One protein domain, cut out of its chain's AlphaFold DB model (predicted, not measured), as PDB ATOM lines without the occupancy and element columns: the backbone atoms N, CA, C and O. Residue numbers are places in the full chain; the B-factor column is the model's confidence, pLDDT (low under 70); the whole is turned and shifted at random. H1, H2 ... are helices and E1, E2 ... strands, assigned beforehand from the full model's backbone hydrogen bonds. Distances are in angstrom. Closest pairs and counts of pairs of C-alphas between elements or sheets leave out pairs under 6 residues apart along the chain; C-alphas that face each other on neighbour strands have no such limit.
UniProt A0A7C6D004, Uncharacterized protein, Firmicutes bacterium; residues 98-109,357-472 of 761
ATOM      1  N   GLU A  98      17.980  40.875   9.218       91.00
ATOM      2  CA  GLU A  98      18.369  42.210   8.766       91.00
ATOM      3  C   GLU A  98      19.675  42.191   7.972       91.00
ATOM      4  O   GLU A  98      20.541  41.343   8.190       91.00
ATOM      5  N   VAL A  99      19.813  43.144   7.053       88.75
ATOM      6  CA  VAL A  99      21.048  43.402   6.312       88.75
ATOM      7  C   VAL A  99      21.416  44.875   6.414       88.75
ATOM      8  O   VAL A  99      20.574  45.755   6.233       88.75
ATOM      9  N   GLU A 100      22.686  45.146   6.699       90.50
ATOM     10  CA  GLU A 100      23.248  46.495   6.684       90.50
ATOM     11  C   GLU A 100      23.972  46.736   5.358       90.50
ATOM     12  O   GLU A 100      24.856  45.976   4.965       90.50
ATOM     13  N   VAL A 101      23.611  47.822   4.678       89.06
ATOM     14  CA  VAL A 101      24.231  48.269   3.431       89.06
ATOM     15  C   VAL A 101      24.855  49.639   3.665       89.06
ATOM     16  O   VAL A 101      24.168  50.601   4.011       89.06
ATOM     17  N   GLU A 102      26.168  49.746   3.476       91.25
ATOM     18  CA  GLU A 102      26.863  51.033   3.519       91.25
ATOM     19  C   GLU A 102      26.791  51.713   2.149       91.25
ATOM     20  O   GLU A 102      27.273  51.183   1.147       91.25
ATOM     21  N   VAL A 103      26.213  52.910   2.115       88.88
ATOM     22  CA  VAL A 103      26.114  53.746   0.919       88.88
ATOM     23  C   VAL A 103      27.094  54.906   1.061       88.88
ATOM     24  O   VAL A 103      27.052  55.651   2.043       88.88
ATOM     25  N   GLY A 104      28.001  55.050   0.097       87.94
ATOM     26  CA  GLY A 104      28.968  56.145   0.076       87.94
ATOM     27  C   GLY A 104      28.286  57.500  -0.093       87.94
ATOM     28  O   GLY A 104      27.256  57.614  -0.756       87.94
ATOM     29  N   GLN A 105      28.856  58.549   0.506       85.25
ATOM     30  CA  GLN A 105      28.365  59.917   0.322       85.25
ATOM     31  C   GLN A 105      28.322  60.340  -1.157       85.25
ATOM     32  O   GLN A 105      27.477  61.149  -1.542       85.25
ATOM     33  N   ASP A 106      29.215  59.800  -1.983       83.25
ATOM     34  CA  ASP A 106      29.279  60.042  -3.420       83.25
ATOM     35  C   ASP A 106      28.016  59.588  -4.161       83.25
ATOM     36  O   ASP A 106      27.609  60.263  -5.094       83.25
ATOM     37  N   GLU A 107      27.297  58.568  -3.689       86.12
ATOM     38  CA  GLU A 107      25.999  58.186  -4.277       86.12
ATOM     39  C   GLU A 107      24.923  59.274  -4.081       86.12
ATOM     40  O   GLU A 107      23.998  59.404  -4.882       86.12
ATOM     41  N   PHE A 108      25.050  60.096  -3.032       83.75
ATOM     42  CA  PHE A 108      24.146  61.221  -2.757       83.75
ATOM     43  C   PHE A 108      24.619  62.531  -3.393       83.75
ATOM     44  O   PHE A 108      23.821  63.441  -3.635       83.75
ATOM     45  N   VAL A 109      25.928  62.656  -3.616       82.12
ATOM     46  CA  VAL A 109      26.606  63.889  -4.031       82.12
ATOM     47  C   VAL A 109      27.624  63.571  -5.136       82.12
ATOM     48  O   VAL A 109      28.802  63.907  -5.028       82.12
ATOM     49  N   GLY A 357      15.831  72.810  -4.828       67.50
ATOM     50  CA  GLY A 357      15.046  71.773  -5.503       67.50
ATOM     51  C   GLY A 357      15.043  70.458  -4.716       67.50
ATOM     52  O   GLY A 357      15.812  70.300  -3.778       67.50
ATOM     53  N   ALA A 358      14.190  69.508  -5.112       69.19
ATOM     54  CA  ALA A 358      14.315  68.135  -4.616       69.19
ATOM     55  C   ALA A 358      15.640  67.541  -5.115       69.19
ATOM     56  O   ALA A 358      16.009  67.780  -6.269       69.19
ATOM     57  N   PHE A 359      16.341  66.809  -4.252       84.81
ATOM     58  CA  PHE A 359      17.486  66.002  -4.664       84.81
ATOM     59  C   PHE A 359      17.025  64.894  -5.616       84.81
ATOM     60  O   PHE A 359      15.855  64.494  -5.601       84.81
ATOM     61  N   ASP A 360      17.944  64.419  -6.449       83.44
ATOM     62  CA  ASP A 360      17.676  63.272  -7.305       83.44
ATOM     63  C   ASP A 360      17.523  62.001  -6.452       83.44
ATOM     64  O   ASP A 360      18.145  61.854  -5.399       83.44
ATOM     65  N   SER A 361      16.657  61.097  -6.907       88.38
ATOM     66  CA  SER A 361      16.451  59.792  -6.282       88.38
ATOM     67  C   SER A 361      17.661  58.892  -6.517       88.38
ATOM     68  O   SER A 361      18.195  58.861  -7.630       88.38
ATOM     69  N   ILE A 362      18.023  58.095  -5.519       88.75
ATOM     70  CA  ILE A 362      19.168  57.181  -5.567       88.75
ATOM     71  C   ILE A 362      18.644  55.755  -5.613       88.75
ATOM     72  O   ILE A 362      17.700  55.423  -4.899       88.75
ATOM     73  N   THR A 363      19.251  54.906  -6.438       89.44
ATOM     74  CA  THR A 363      18.908  53.483  -6.501       89.44
ATOM     75  C   THR A 363      20.033  52.655  -5.897       89.44
ATOM     76  O   THR A 363      21.102  52.528  -6.488       89.44
ATOM     77  N   ILE A 364      19.776  52.067  -4.734       86.81
ATOM     78  CA  ILE A 364      20.682  51.151  -4.038       86.81
ATOM     79  C   ILE A 364      20.315  49.734  -4.458       86.81
ATOM     80  O   ILE A 364      19.139  49.402  -4.557       86.81
ATOM     81  N   THR A 365      21.307  48.903  -4.746       87.69
ATOM     82  CA  THR A 365      21.083  47.547  -5.250       87.69
ATOM     83  C   THR A 365      21.995  46.572  -4.523       87.69
ATOM     84  O   THR A 365      23.201  46.807  -4.459       87.69
ATOM     85  N   GLN A 366      21.426  45.498  -3.977       86.81
ATOM     86  CA  GLN A 366      22.136  44.533  -3.141       86.81
ATOM     87  C   GLN A 366      21.781  43.097  -3.546       86.81
ATOM     88  O   GLN A 366      20.610  42.754  -3.711       86.81
ATOM     89  N   ALA A 367      22.803  42.252  -3.688       89.19
ATOM     90  CA  ALA A 367      22.621  40.822  -3.918       89.19
ATOM     91  C   ALA A 367      22.130  40.134  -2.634       89.19
ATOM     92  O   ALA A 367      22.576  40.485  -1.537       89.19
ATOM     93  N   MET A 368      21.218  39.167  -2.772       87.56
ATOM     94  CA  MET A 368      20.636  38.429  -1.642       87.56
ATOM     95  C   MET A 368      21.450  37.198  -1.212       87.56
ATOM     96  O   MET A 368      21.074  36.534  -0.250       87.56
ATOM     97  N   ASP A 369      22.546  36.880  -1.900       87.94
ATOM     98  CA  ASP A 369      23.309  35.643  -1.712       87.94
ATOM     99  C   ASP A 369      23.947  35.536  -0.323       87.94
ATOM    100  O   ASP A 369      23.773  34.520   0.349       87.94
ATOM    101  N   GLU A 370      24.628  36.589   0.134       85.06
ATOM    102  CA  GLU A 370      25.252  36.619   1.466       85.06
ATOM    103  C   GLU A 370      24.200  36.501   2.580       85.06
ATOM    104  O   GLU A 370      24.365  35.736   3.528       85.06
ATOM    105  N   LEU A 371      23.067  37.193   2.424       86.19
ATOM    106  CA  LEU A 371      21.968  37.156   3.387       86.19
ATOM    107  C   LEU A 371      21.322  35.769   3.468       86.19
ATOM    108  O   LEU A 371      20.964  35.303   4.550       86.19
ATOM    109  N   ALA A 372      21.168  35.116   2.320       88.44
ATOM    110  CA  ALA A 372      20.608  33.782   2.227       88.44
ATOM    111  C   ALA A 372      21.524  32.725   2.859       88.44
ATOM    112  O   ALA A 372      21.029  31.828   3.542       88.44
ATOM    113  N   GLU A 373      22.845  32.861   2.696       87.06
ATOM    114  CA  GLU A 373      23.834  31.999   3.353       87.06
ATOM    115  C   GLU A 373      23.788  32.156   4.880       87.06
ATOM    116  O   GLU A 373      23.689  31.153   5.589       87.06
ATOM    117  N   ASP A 374      23.771  33.394   5.385       86.56
ATOM    118  CA  ASP A 374      23.751  33.673   6.827       86.56
ATOM    119  C   ASP A 374      22.452  33.214   7.517       86.56
ATOM    120  O   ASP A 374      22.467  32.894   8.706       86.56
ATOM    121  N   ASN A 375      21.341  33.140   6.773       87.44
ATOM    122  CA  ASN A 375      20.026  32.729   7.281       87.44
ATOM    123  C   ASN A 375      19.583  31.331   6.810       87.44
ATOM    124  O   ASN A 375      18.436  30.941   7.030       87.44
ATOM    125  N   GLY A 376      20.466  30.571   6.155       88.12
ATOM    126  CA  GLY A 376      20.232  29.166   5.801       88.12
ATOM    127  C   GLY A 376      19.100  28.916   4.795       88.12
ATOM    128  O   GLY A 376      18.548  27.813   4.765       88.12
ATOM    129  N   PHE A 377      18.741  29.892   3.955       92.50
ATOM    130  CA  PHE A 377      17.674  29.730   2.962       92.50
ATOM    131  C   PHE A 377      18.176  29.770   1.518       92.50
ATOM    132  O   PHE A 377      19.236  30.289   1.201       92.50
ATOM    133  N   ILE A 378      17.383  29.199   0.614       93.38
ATOM    134  CA  ILE A 378      17.595  29.245  -0.841       93.38
ATOM    135  C   ILE A 378      16.416  29.941  -1.513       93.38
ATOM    136  O   ILE A 378      16.604  30.738  -2.436       93.38
ATOM    137  N   SER A 379      15.199  29.658  -1.048       93.44
ATOM    138  CA  SER A 379      14.012  30.409  -1.443       93.44
ATOM    139  C   SER A 379      12.953  30.428  -0.349       93.44
ATOM    140  O   SER A 379      12.730  29.402   0.286       93.44
ATOM    141  N   LEU A 380      12.248  31.542  -0.193       93.50
ATOM    142  CA  LEU A 380      11.178  31.725   0.785       93.50
ATOM    143  C   LEU A 380       9.937  32.272   0.079       93.50
ATOM    144  O   LEU A 380      10.022  33.300  -0.586       93.50
ATOM    145  N   THR A 381       8.791  31.614   0.234       92.69
ATOM    146  CA  THR A 381       7.494  32.126  -0.224       92.69
ATOM    147  C   THR A 381       6.761  32.720   0.970       92.69
ATOM    148  O   THR A 381       6.353  31.992   1.877       92.69
ATOM    149  N   ILE A 382       6.619  34.043   0.972       92.06
ATOM    150  CA  ILE A 382       6.109  34.818   2.103       92.06
ATOM    151  C   ILE A 382       4.595  35.002   1.966       92.06
ATOM    152  O   ILE A 382       4.107  35.515   0.961       92.06
ATOM    153  N   GLU A 383       3.838  34.611   2.987       92.75
ATOM    154  CA  GLU A 383       2.402  34.892   3.099       92.75
ATOM    155  C   GLU A 383       2.136  36.257   3.719       92.75
ATOM    156  O   GLU A 383       1.279  37.000   3.241       92.75
ATOM    157  N   GLU A 384       2.873  36.574   4.783       93.44
ATOM    158  CA  GLU A 384       2.784  37.820   5.538       93.44
ATOM    159  C   GLU A 384       4.193  38.239   5.969       93.44
ATOM    160  O   GLU A 384       5.043  37.394   6.239       93.44
ATOM    161  N   GLY A 385       4.456  39.540   6.021       94.38
ATOM    162  CA  GLY A 385       5.737  40.074   6.466       94.38
ATOM    163  C   GLY A 385       5.906  41.526   6.053       94.38
ATOM    164  O   GLY A 385       5.259  41.999   5.115       94.38
ATOM    165  N   GLU A 386       6.779  42.235   6.756       95.38
ATOM    166  CA  GLU A 386       7.120  43.623   6.460       95.38
ATOM    167  C   GLU A 386       8.605  43.741   6.120       95.38
ATOM    168  O   GLU A 386       9.460  43.135   6.761       95.38
ATOM    169  N   LEU A 387       8.907  44.574   5.129       93.88
ATOM    170  CA  LEU A 387      10.254  45.038   4.840       93.88
ATOM    171  C   LEU A 387      10.395  46.480   5.321       93.88
ATOM    172  O   LEU A 387       9.669  47.363   4.857       93.88
ATOM    173  N   ARG A 388      11.328  46.729   6.237       94.88
ATOM    174  CA  ARG A 388      11.616  48.043   6.818       94.88
ATOM    175  C   ARG A 388      12.971  48.561   6.391       94.88
ATOM    176  O   ARG A 388      13.949  47.826   6.402       94.88
ATOM    177  N   PHE A 389      13.025  49.860   6.122       93.31
ATOM    178  CA  PHE A 389      14.272  50.578   5.890       93.31
ATOM    179  C   PHE A 389      14.502  51.620   6.974       93.31
ATOM    180  O   PHE A 389      13.653  52.482   7.232       93.31
ATOM    181  N   THR A 390      15.687  51.587   7.568       92.94
ATOM    182  CA  THR A 390      16.178  52.655   8.436       92.94
ATOM    183  C   THR A 390      17.512  53.161   7.927       92.94
ATOM    184  O   THR A 390      18.351  52.383   7.491       92.94
ATOM    185  N   PHE A 391      17.709  54.474   7.998       91.69
ATOM    186  CA  PHE A 391      18.932  55.118   7.541       91.69
ATOM    187  C   PHE A 391      19.605  55.835   8.704       91.69
ATOM    188  O   PHE A 391      18.980  56.659   9.378       91.69
ATOM    189  N   GLU A 392      20.885  55.548   8.906       92.19
ATOM    190  CA  GLU A 392      21.752  56.209   9.874       92.19
ATOM    191  C   GLU A 392      22.915  56.910   9.159       92.19
ATOM    192  O   GLU A 392      23.345  56.495   8.089       92.19
ATOM    193  N   GLY A 393      23.427  57.998   9.741       90.19
ATOM    194  CA  GLY A 393      24.528  58.783   9.158       90.19
ATOM    195  C   GLY A 393      24.135  60.172   8.643       90.19
ATOM    196  O   GLY A 393      25.008  60.934   8.239       90.19
ATOM    197  N   LEU A 394      22.853  60.552   8.724       90.81
ATOM    198  CA  LEU A 394      22.392  61.926   8.483       90.81
ATOM    199  C   LEU A 394      22.028  62.628   9.799       90.81
ATOM    200  O   LEU A 394      21.232  62.127  10.594       90.81
ATOM    201  N   THR A 395      22.578  63.822  10.022       90.06
ATOM    202  CA  THR A 395      22.235  64.688  11.166       90.06
ATOM    203  C   THR A 395      21.147  65.712  10.825       90.06
ATOM    204  O   THR A 395      20.431  66.181  11.717       90.06
ATOM    205  N   GLN A 396      20.976  66.019   9.534       89.06
ATOM    206  CA  GLN A 396      19.890  66.828   8.987       89.06
ATOM    207  C   GLN A 396      19.456  66.276   7.621       89.06
ATOM    208  O   GLN A 396      20.295  65.848   6.831       89.06
ATOM    209  N   GLY A 397      18.149  66.328   7.349       85.88
ATOM    210  CA  GLY A 397      17.519  65.661   6.205       85.88
ATOM    211  C   GLY A 397      16.893  64.328   6.618       85.88
ATOM    212  O   GLY A 397      17.095  63.864   7.742       85.88
ATOM    213  N   ALA A 398      16.087  63.746   5.738       87.19
ATOM    214  CA  ALA A 398      15.558  62.398   5.911       87.19
ATOM    215  C   ALA A 398      15.568  61.666   4.570       87.19
ATOM    216  O   ALA A 398      15.493  62.289   3.516       87.19
ATOM    217  N   LEU A 399      15.671  60.344   4.621       89.62
ATOM    218  CA  LEU A 399      15.578  59.482   3.452       89.62
ATOM    219  C   LEU A 399      14.235  58.758   3.494       89.62
ATOM    220  O   LEU A 399      13.884  58.150   4.512       89.62
ATOM    221  N   GLN A 400      13.493  58.852   2.397       90.56
ATOM    222  CA  GLN A 400      12.231  58.159   2.205       90.56
ATOM    223  C   GLN A 400      12.381  57.183   1.045       90.56
ATOM    224  O   GLN A 400      12.674  57.569  -0.081       90.56
ATOM    225  N   VAL A 401      12.148  55.907   1.304       91.75
ATOM    226  CA  VAL A 401      12.086  54.896   0.257       91.75
ATOM    227  C   VAL A 401      10.782  55.070  -0.504       91.75
ATOM    228  O   VAL A 401       9.699  55.059   0.085       91.75
ATOM    229  N   THR A 402      10.884  55.243  -1.816       89.56
ATOM    230  CA  THR A 402       9.735  55.497  -2.690       89.56
ATOM    231  C   THR A 402       9.384  54.317  -3.572       89.56
ATOM    232  O   THR A 402       8.225  54.198  -3.978       89.56
ATOM    233  N   ASP A 403      10.345  53.434  -3.828       90.62
ATOM    234  CA  ASP A 403      10.129  52.210  -4.584       90.62
ATOM    235  C   ASP A 403      11.078  51.115  -4.103       90.62
ATOM    236  O   ASP A 403      12.237  51.381  -3.782       90.62
ATOM    237  N   VAL A 404      10.586  49.883  -4.070       91.75
ATOM    238  CA  VAL A 404      11.396  48.695  -3.796       91.75
ATOM    239  C   VAL A 404      11.008  47.640  -4.806       91.75
ATOM    240  O   VAL A 404       9.827  47.323  -4.968       91.75
ATOM    241  N   GLU A 405      12.010  47.096  -5.473       90.69
ATOM    242  CA  GLU A 405      11.859  46.080  -6.493       90.69
ATOM    243  C   GLU A 405      12.755  44.894  -6.150       90.69
ATOM    244  O   GLU A 405      13.954  45.048  -5.925       90.69
ATOM    245  N   ILE A 406      12.173  43.698  -6.130       88.00
ATOM    246  CA  ILE A 406      12.937  42.454  -6.053       88.00
ATOM    247  C   ILE A 406      13.051  41.924  -7.476       88.00
ATOM    248  O   ILE A 406      12.048  41.690  -8.158       88.00
ATOM    249  N   VAL A 407      14.287  41.812  -7.954       85.06
ATOM    250  CA  VAL A 407      14.618  41.430  -9.323       85.06
ATOM    251  C   VAL A 407      15.201  40.028  -9.306       85.06
ATOM    252  O   VAL A 407      16.345  39.814  -8.916       85.06
ATOM    253  N   GLY A 408      14.406  39.079  -9.789       78.06
ATOM    254  CA  GLY A 408      14.780  37.678  -9.854       78.06
ATOM    255  C   GLY A 408      14.771  37.095 -11.260       78.06
ATOM    256  O   GLY A 408      14.479  37.748 -12.270       78.06
ATOM    257  N   SER A 409      15.053  35.796 -11.344       57.84
ATOM    258  CA  SER A 409      15.038  35.056 -12.616       57.84
ATOM    259  C   SER A 409      13.638  34.955 -13.257       57.84
ATOM    260  O   SER A 409      13.514  34.775 -14.477       57.84
ATOM    261  N   SER A 410      12.581  35.096 -12.452       56.97
ATOM    262  CA  SER A 410      11.160  35.066 -12.827       56.97
ATOM    263  C   SER A 410      10.622  36.413 -13.332       56.97
ATOM    264  O   SER A 410       9.592  36.435 -14.018       56.97
ATOM    265  N   GLY A 411      11.324  37.518 -13.075       64.62
ATOM    266  CA  GLY A 411      10.897  38.876 -13.397       64.62
ATOM    267  C   GLY A 411      11.204  39.843 -12.259       64.62
ATOM    268  O   GLY A 411      11.970  39.516 -11.360       64.62
ATOM    269  N   SER A 412      10.621  41.036 -12.328       74.75
ATOM    270  CA  SER A 412      10.741  42.032 -11.274       74.75
ATOM    271  C   SER A 412       9.385  42.295 -10.622       74.75
ATOM    272  O   SER A 412       8.361  42.397 -11.311       74.75
ATOM    273  N   GLU A 413       9.377  42.339  -9.294       78.94
ATOM    274  CA  GLU A 413       8.184  42.532  -8.476       78.94
ATOM    275  C   GLU A 413       8.344  43.800  -7.639       78.94
ATOM    276  O   GLU A 413       9.203  43.883  -6.764       78.94
ATOM    277  N   ALA A 414       7.518  44.807  -7.936       85.50
ATOM    278  CA  ALA A 414       7.453  46.029  -7.143       85.50
ATOM    279  C   ALA A 414       6.623  45.782  -5.880       85.50
ATOM    280  O   ALA A 414       5.490  45.290  -5.965       85.50
ATOM    281  N   LEU A 415       7.171  46.157  -4.727       90.50
ATOM    282  CA  LEU A 415       6.516  45.972  -3.439       90.50
ATOM    283  C   LEU A 415       5.471  47.054  -3.167       90.50
ATOM    284  O   LEU A 415       5.541  48.185  -3.650       90.50
ATOM    285  N   THR A 416       4.464  46.703  -2.367       90.00
ATOM    286  CA  THR A 416       3.411  47.650  -1.989       90.00
ATOM    287  C   THR A 416       3.807  48.389  -0.716       90.00
ATOM    288  O   THR A 416       4.099  47.765   0.294       90.00
ATOM    289  N   VAL A 417       3.767  49.722  -0.734       92.19
ATOM    290  CA  VAL A 417       4.030  50.553   0.453       92.19
ATOM    291  C   VAL A 417       2.899  50.401   1.479       92.19
ATOM    292  O   VAL A 417       1.727  50.618   1.148       92.19
ATOM    293  N   ILE A 418       3.251  50.090   2.727       91.25
ATOM    294  CA  ILE A 418       2.340  50.052   3.884       91.25
ATOM    295  C   ILE A 418       2.369  51.393   4.627       91.25
ATOM    296  O   ILE A 418       1.315  51.972   4.908       91.25
ATOM    297  N   ASP A 419       3.571  51.873   4.943       90.31
ATOM    298  CA  ASP A 419       3.854  53.103   5.690       90.31
ATOM    299  C   ASP A 419       5.208  53.681   5.240       90.31
ATOM    300  O   ASP A 419       5.881  53.092   4.390       90.31
ATOM    301  N   ASP A 420       5.617  54.824   5.791       86.69
ATOM    302  CA  ASP A 420       6.921  55.428   5.491       86.69
ATOM    303  C   ASP A 420       8.059  54.421   5.730       86.69
ATOM    304  O   ASP A 420       8.276  53.974   6.858       86.69
ATOM    305  N   ASN A 421       8.792  54.087   4.663       92.19
ATOM    306  CA  ASN A 421       9.889  53.112   4.656       92.19
ATOM    307  C   ASN A 421       9.479  51.674   5.041       92.19
ATOM    308  O   ASN A 421      10.340  50.890   5.439       92.19
ATOM    309  N   VAL A 422       8.190  51.325   4.926       95.06
ATOM    310  CA  VAL A 422       7.653  49.984   5.222       95.06
ATOM    311  C   VAL A 422       6.907  49.428   4.018       95.06
ATOM    312  O   VAL A 422       5.980  50.065   3.508       95.06
ATOM    313  N   PHE A 423       7.255  48.214   3.608       95.12
ATOM    314  CA  PHE A 423       6.702  47.555   2.429       95.12
ATOM    315  C   PHE A 423       6.130  46.182   2.776       95.12
ATOM    316  O   PHE A 423       6.645  45.482   3.642       95.12
ATOM    317  N   ASP A 424       5.049  45.822   2.093       94.56
ATOM    318  CA  ASP A 424       4.362  44.542   2.222       94.56
ATOM    319  C   ASP A 424       5.116  43.455   1.455       94.56
ATOM    320  O   ASP A 424       5.380  43.618   0.258       94.56
ATOM    321  N   LEU A 425       5.432  42.357   2.142       93.19
ATOM    322  CA  LEU A 425       6.050  41.167   1.559       93.19
ATOM    323  C   LEU A 425       5.030  40.065   1.229       93.19
ATOM    324  O   LEU A 425       5.417  39.003   0.746       93.19
ATOM    325  N   ALA A 426       3.732  40.283   1.454       91.12
ATOM    326  CA  ALA A 426       2.717  39.271   1.187       91.12
ATOM    327  C   ALA A 426       2.696  38.829  -0.290       91.12
ATOM    328  O   ALA A 426       2.446  39.615  -1.210       91.12
ATOM    329  N   GLY A 427       2.896  37.529  -0.512       87.38
ATOM    330  CA  GLY A 427       2.941  36.892  -1.826       87.38
ATOM    331  C   GLY A 427       4.282  37.006  -2.553       87.38
ATOM    332  O   GLY A 427       4.360  36.573  -3.703       87.38
ATOM    333  N   VAL A 428       5.307  37.578  -1.916       89.88
ATOM    334  CA  VAL A 428       6.660  37.692  -2.470       89.88
ATOM    335  C   VAL A 428       7.387  36.356  -2.353       89.88
ATOM    336  O   VAL A 428       7.305  35.673  -1.331       89.88
ATOM    337  N   VAL A 429       8.135  36.005  -3.398       90.12
ATOM    338  CA  VAL A 429       9.087  34.893  -3.361       90.12
ATOM    339  C   VAL A 429      10.494  35.470  -3.337       90.12
ATOM    340  O   VAL A 429      10.922  36.080  -4.311       90.12
ATOM    341  N   LEU A 430      11.206  35.270  -2.232       90.62
ATOM    342  CA  LEU A 430      12.619  35.612  -2.111       90.62
ATOM    343  C   LEU A 430      13.467  34.436  -2.579       90.62
ATOM    344  O   LEU A 430      13.213  33.306  -2.165       90.62
ATOM    345  N   SER A 431      14.507  34.680  -3.371       91.25
ATOM    346  CA  SER A 431      15.537  33.688  -3.676       91.25
ATOM    347  C   SER A 431      16.938  34.214  -3.386       91.25
ATOM    348  O   SER A 431      17.233  35.386  -3.588       91.25
ATOM    349  N   ALA A 432      17.835  33.314  -2.978       90.88
ATOM    350  CA  ALA A 432      19.260  33.598  -2.812       90.88
ATOM    351  C   ALA A 432      19.939  34.103  -4.103       90.88
ATOM    352  O   ALA A 432      20.997  34.720  -4.045       90.88
ATOM    353  N   GLU A 433      19.357  33.819  -5.274       90.06
ATOM    354  CA  GLU A 433      19.859  34.298  -6.570       90.06
ATOM    355  C   GLU A 433      19.290  35.670  -6.980       90.06
ATOM    356  O   GLU A 433      19.684  36.193  -8.027       90.06
ATOM    357  N   ASP A 434      18.357  36.228  -6.207       90.44
ATOM    358  CA  ASP A 434      17.703  37.493  -6.523       90.44
ATOM    359  C   ASP A 434      18.536  38.699  -6.057       90.44
ATOM    360  O   ASP A 434      19.512  38.604  -5.307       90.44
ATOM    361  N   GLU A 435      18.128  39.870  -6.531       90.19
ATOM    362  CA  GLU A 435      18.703  41.161  -6.182       90.19
ATOM    363  C   GLU A 435      17.590  42.081  -5.677       90.19
ATOM    364  O   GLU A 435      16.516  42.154  -6.279       90.19
ATOM    365  N   ILE A 436      17.838  42.795  -4.580       88.44
ATOM    366  CA  ILE A 436      16.921  43.820  -4.086       88.44
ATOM    367  C   ILE A 436      17.402  45.194  -4.541       88.44
ATOM    368  O   ILE A 436      18.541  45.589  -4.293       88.44
ATOM    369  N   SER A 437      16.522  45.923  -5.220       89.81
ATOM    370  CA  SER A 437      16.747  47.286  -5.680       89.81
ATOM    371  C   SER A 437      15.807  48.238  -4.951       89.81
ATOM    372  O   SER A 437      14.606  48.006  -4.850       89.81
ATOM    373  N   VAL A 438      16.362  49.315  -4.414       90.44
ATOM    374  CA  VAL A 438      15.685  50.239  -3.509       90.44
ATOM    375  C   VAL A 438      15.887  51.639  -4.049       90.44
ATOM    376  O   VAL A 438      17.017  52.112  -4.140       90.44
ATOM    377  N   THR A 439      14.798  52.309  -4.409       91.31
ATOM    378  CA  THR A 439      14.830  53.716  -4.804       91.31
ATOM    379  C   THR A 439      14.483  54.585  -3.607       91.31
ATOM    380  O   THR A 439      13.419  54.452  -3.000       91.31
ATOM    381  N   VAL A 440      15.405  55.479  -3.273       90.81
ATOM    382  CA  VAL A 440      15.336  56.365  -2.119       90.81
ATOM    383  C   VAL A 440      15.248  57.803  -2.608       90.81
ATOM    384  O   VAL A 440      16.147  58.291  -3.295       90.81
ATOM    385  N   ASP A 441      14.175  58.487  -2.229       90.19
ATOM    386  CA  ASP A 441      14.068  59.935  -2.347       90.19
ATOM    387  C   ASP A 441      14.650  60.587  -1.095       90.19
ATOM    388  O   ASP A 441      14.543  60.092   0.032       90.19
ATOM    389  N   VAL A 442      15.246  61.754  -1.293       87.62
ATOM    390  CA  VAL A 442      15.787  62.543  -0.199       87.62
ATOM    391  C   VAL A 442      14.831  63.679   0.142       87.62
ATOM    392  O   VAL A 442      14.493  64.515  -0.700       87.62
ATOM    393  N   GLU A 443      14.416  63.738   1.402       84.88
ATOM    394  CA  GLU A 443      13.532  64.765   1.923       84.88
ATOM    395  C   GLU A 443      14.294  65.913   2.600       84.88
ATOM    396  O   GLU A 443      15.176  65.726   3.446       84.88
ATOM    397  N   GLY A 444      13.850  67.135   2.298       84.25
ATOM    398  CA  GLY A 444      14.391  68.377   2.843       84.25
ATOM    399  C   GLY A 444      15.241  69.149   1.836       84.25
ATOM    400  O   GLY A 444      15.583  68.650   0.772       84.25
ATOM    401  N   ASP A 445      15.570  70.392   2.190       87.88
ATOM    402  CA  ASP A 445      16.383  71.283   1.344       87.88
ATOM    403  C   ASP A 445      17.887  71.184   1.685       87.88
ATOM    404  O   ASP A 445      18.728  71.754   0.992       87.88
ATOM    405  N   THR A 446      18.237  70.499   2.781       90.06
ATOM    406  CA  THR A 446      19.605  70.385   3.307       90.06
ATOM    407  C   THR A 446      19.873  68.964   3.779       90.06
ATOM    408  O   THR A 446      19.087  68.433   4.566       90.06
ATOM    409  N   LEU A 447      21.017  68.416   3.368       90.88
ATOM    410  CA  LEU A 447      21.584  67.177   3.898       90.88
ATOM    411  C   LEU A 447      22.852  67.494   4.677       90.88
ATOM    412  O   LEU A 447      23.711  68.201   4.156       90.88
ATOM    413  N   GLU A 448      22.966  66.973   5.897       91.88
ATOM    414  CA  GLU A 448      24.188  67.039   6.705       91.88
ATOM    415  C   GLU A 448      24.582  65.628   7.141       91.88
ATOM    416  O   GLU A 448      23.778  64.919   7.751       91.88
ATOM    417  N   PHE A 449      25.814  65.233   6.833       91.88
ATOM    418  CA  PHE A 449      26.336  63.888   7.060       91.88
ATOM    419  C   PHE A 449      27.125  63.828   8.382       91.88
ATOM    420  O   PHE A 449      27.844  64.767   8.725       91.88
ATOM    421  N   ASP A 450      26.988  62.733   9.139       89.56
ATOM    422  CA  ASP A 450      27.765  62.451  10.367       89.56
ATOM    423  C   ASP A 450      29.116  61.763  10.067       89.56
ATOM    424  O   ASP A 450      29.949  61.573  10.955       89.56
ATOM    425  N   GLY A 451      29.346  61.392   8.805       85.75
ATOM    426  CA  GLY A 451      30.552  60.731   8.311       85.75
ATOM    427  C   GLY A 451      30.538  60.586   6.786       85.75
ATOM    428  O   GLY A 451      29.737  61.224   6.106       85.75
ATOM    429  N   ASP A 452      31.418  59.731   6.263       84.50
ATOM    430  CA  ASP A 452      31.610  59.546   4.813       84.50
ATOM    431  C   ASP A 452      30.616  58.542   4.188       84.50
ATOM    432  O   ASP A 452      30.582  58.366   2.969       84.50
ATOM    433  N   THR A 453      29.815  57.863   5.017       89.06
ATOM    434  CA  THR A 453      28.836  56.848   4.609       89.06
ATOM    435  C   THR A 453      27.500  57.041   5.322       89.06
ATOM    436  O   THR A 453      27.429  57.571   6.434       89.06
ATOM    437  N   VAL A 454      26.433  56.591   4.668       90.31
ATOM    438  CA  VAL A 454      25.097  56.413   5.242       90.31
ATOM    439  C   VAL A 454      24.843  54.911   5.323       90.31
ATOM    440  O   VAL A 454      24.950  54.210   4.318       90.31
ATOM    441  N   THR A 455      24.511  54.407   6.507       92.25
ATOM    442  CA  THR A 455      24.168  52.994   6.705       92.25
ATOM    443  C   THR A 455      22.667  52.825   6.522       92.25
ATOM    444  O   THR A 455      21.876  53.422   7.255       92.25
ATOM    445  N   ALA A 456      22.272  52.029   5.535       91.38
ATOM    446  CA  ALA A 456      20.901  51.591   5.335       91.38
ATOM    447  C   ALA A 456      20.730  50.198   5.952       91.38
ATOM    448  O   ALA A 456      21.328  49.236   5.480       91.38
ATOM    449  N   THR A 457      19.913  50.084   6.993       91.81
ATOM    450  CA  THR A 457      19.503  48.789   7.546       91.81
ATOM    451  C   THR A 457      18.180  48.393   6.912       91.81
ATOM    452  O   THR A 457      17.217  49.169   6.926       91.81
ATOM    453  N   VAL A 458      18.150  47.197   6.338       91.81
ATOM    454  CA  VAL A 458      16.974  46.590   5.724       91.81
ATOM    455  C   VAL A 458      16.550  45.417   6.594       91.81
ATOM    456  O   VAL A 458      17.258  44.415   6.664       91.81
ATOM    457  N   SER A 459      15.409  45.542   7.261       92.69
ATOM    458  CA  SER A 459      14.897  44.547   8.204       92.69
ATOM    459  C   SER A 459      13.673  43.855   7.620       92.69
ATOM    460  O   SER A 459      12.729  44.510   7.177       92.69
ATOM    461  N   PHE A 460      13.686  42.530   7.625       93.25
ATOM    462  CA  PHE A 460      12.562  41.675   7.283       93.25
ATOM    463  C   PHE A 460      11.941  41.212   8.599       93.25
ATOM    464  O   PHE A 460      12.589  40.519   9.382       93.25
ATOM    465  N   GLU A 461      10.709  41.631   8.871       94.19
ATOM    466  CA  GLU A 461      10.056  41.454  10.169       94.19
ATOM    467  C   GLU A 461       8.715  40.730  10.025       94.19
ATOM    468  O   GLU A 461       7.972  40.940   9.062       94.19
ATOM    469  N   GLY A 462       8.374  39.912  11.027       92.00
ATOM    470  CA  GLY A 462       7.069  39.252  11.111       92.00
ATOM    471  C   GLY A 462       6.793  38.307   9.943       92.00
ATOM    472  O   GLY A 462       5.658  38.250   9.471       92.00
ATOM    473  N   ILE A 463       7.827  37.615   9.459       93.00
ATOM    474  CA  ILE A 463       7.738  36.754   8.284       93.00
ATOM    475  C   ILE A 463       6.920  35.507   8.630       93.00
ATOM    476  O   ILE A 463       7.263  34.737   9.526       93.00
ATOM    477  N   VAL A 464       5.855  35.287   7.867       92.38
ATOM    478  CA  VAL A 464       5.067  34.057   7.836       92.38
ATOM    479  C   VAL A 464       5.239  33.444   6.457       92.38
ATOM    480  O   VAL A 464       5.028  34.109   5.444       92.38
ATOM    481  N   LEU A 465       5.632  32.177   6.413       93.12
ATOM    482  CA  LEU A 465       5.969  31.462   5.185       93.12
ATOM    483  C   LEU A 465       4.889  30.421   4.849       93.12
ATOM    484  O   LEU A 465       4.320  29.816   5.756       93.12
ATOM    485  N   SER A 466       4.653  30.179   3.556       91.12
ATOM    486  CA  SER A 466       3.848  29.038   3.073       91.12
ATOM    487  C   SER A 466       4.729  27.904   2.554       91.12
ATOM    488  O   SER A 466       4.469  26.731   2.794       91.12
ATOM    489  N   GLU A 467       5.799  28.255   1.843       91.38
ATOM    490  CA  GLU A 467       6.766  27.312   1.290       91.38
ATOM    491  C   GLU A 467       8.174  27.856   1.524       91.38
ATOM    492  O   GLU A 467       8.418  29.058   1.389       91.38
ATOM    493  N   ALA A 468       9.121  26.976   1.830       94.38
ATOM    494  CA  ALA A 468      10.520  27.345   1.993       94.38
ATOM    495  C   ALA A 468      11.429  26.281   1.376       94.38
ATOM    496  O   ALA A 468      11.163  25.092   1.474       94.38
ATOM    497  N   THR A 469      12.520  26.690   0.738       94.81
ATOM    498  CA  THR A 469      13.638  25.804   0.404       94.81
ATOM    499  C   THR A 469      14.842  26.264   1.202       94.81
ATOM    500  O   THR A 469      15.299  27.392   1.012       94.81
ATOM    501  N   VAL A 470      15.336  25.411   2.094       94.19
ATOM    502  CA  VAL A 470      16.332  25.764   3.117       94.19
ATOM    503  C   VAL A 470      17.414  24.696   3.255       94.19
ATOM    504  O   VAL A 470      17.255  23.566   2.787       94.19
ATOM    505  N   LEU A 471      18.521  25.066   3.892       91.31
ATOM    506  CA  LEU A 471      19.558  24.155   4.366       91.31
ATOM    507  C   LEU A 471      19.403  24.027   5.879       91.31
ATOM    508  O   LEU A 471      19.490  25.018   6.597       91.31
ATOM    509  N   ILE A 472      19.150  22.813   6.359       89.12
ATOM    510  CA  ILE A 472      18.882  22.563   7.777       89.12
ATOM    511  C   ILE A 472      20.022  21.744   8.352       89.12
ATOM    512  O   ILE A 472      20.326  20.660   7.848       89.12
TER     513      ILE A 472
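AT A GLANCE: This is residues 98 to 109 and 357 to 472 of the 761 residues of an uncharacterized protein of Firmicutes bacterium (UniProt A0A7C6D004). Two strongly twisted sheets lie face to face as an elongated sandwich, one made of E1, E3, E6, E7, E8 and E10, the other of E2, E9, E4 and E5. The long strands E3, E4, E9 and E10 bend along their way, the short helix H2 packs on the first sheet, and the tiny helix H1 only grazes both. The printed part has 128 residues, is mostly strand, and holds two named helices and ten named strands in the order E1, H1, E2, H2, then E3 to E10. The first sheet is branched and the second has the order E2, E9, E4, E5, with antiparallel neighbours in both. The whole is compact, with a radius of gyration of the C-alphas of 15.2 A and spans of 46 by 25 by 25 A.

HOW THE PARTS SIT: In the branched sheet, E3, residues 377 to 392, has E10, residues 453 to 470, on one side, with N 388 and O 459 2.8 A apart. On the other side of E3 lie E7, residues 422 to 424, with N 387 and O 423 2.9 A apart, and E8, residues 429 to 431, with N 380 and O 430 2.8 A apart. E1, residues 98 to 104, is the antiparallel neighbour of E10, with N 101 and O 456 2.8 A apart. E6, residues 416 to 419, forms a hairpin with E7, with N 418 and O 422 2.8 A apart. In the other sheet, E9, residues 435 to 449, lies between E2, residues 362 to 367, with N 364 and O 438 2.8 A apart, and E4, residues 394 to 408, with N 405 and O 437 2.8 A apart. E5, residues 411 to 414, forms a hairpin with E4, with N 406 and O 413 3.0 A apart. The two sheets form a sandwich, two sheets face to face, 7.2 A centre to centre where they face each other, with their strands at 27 degrees. H2, residues 369 to 374, is on the branched sheet; its closest C-alphas to E3 are those of Ala 372 and Ile 378, 6.3 A apart. H1, residues 105 to 108, only grazes both sheets and is apart from H2. Each O i to N i+4 pair of H2 is within hydrogen-bond range, and H1 is too short for such a pair.

IN THESE COORDINATES: E1 begins at C-alpha 98 (18.369, 42.210, 8.766). E3 is 27.7 A long and bends by 111 degrees at residue 381; E4 is 31.3 A long and bends by 94 degrees at residue 397. E9 is 27.4 A long and bends by 118 degrees at residue 446. E10, 33.5 A long, bends by 119 degrees at residue 467 and ends at C-alpha 470 (16.332, 25.764, 3.117).

THE WHOLE: The two C-alphas farthest apart are those of Gly 357 and Ile 472, 51.1 A. Residues 110 to 356 are not printed, and C-alphas 109 and 357 are 14.1 A apart across the cut, on the link from H1 to E2. The links printed whole are tight. Mean pLDDT of the printed part is 88.7, with residues 357 to 358 and 409 to 411 under 70.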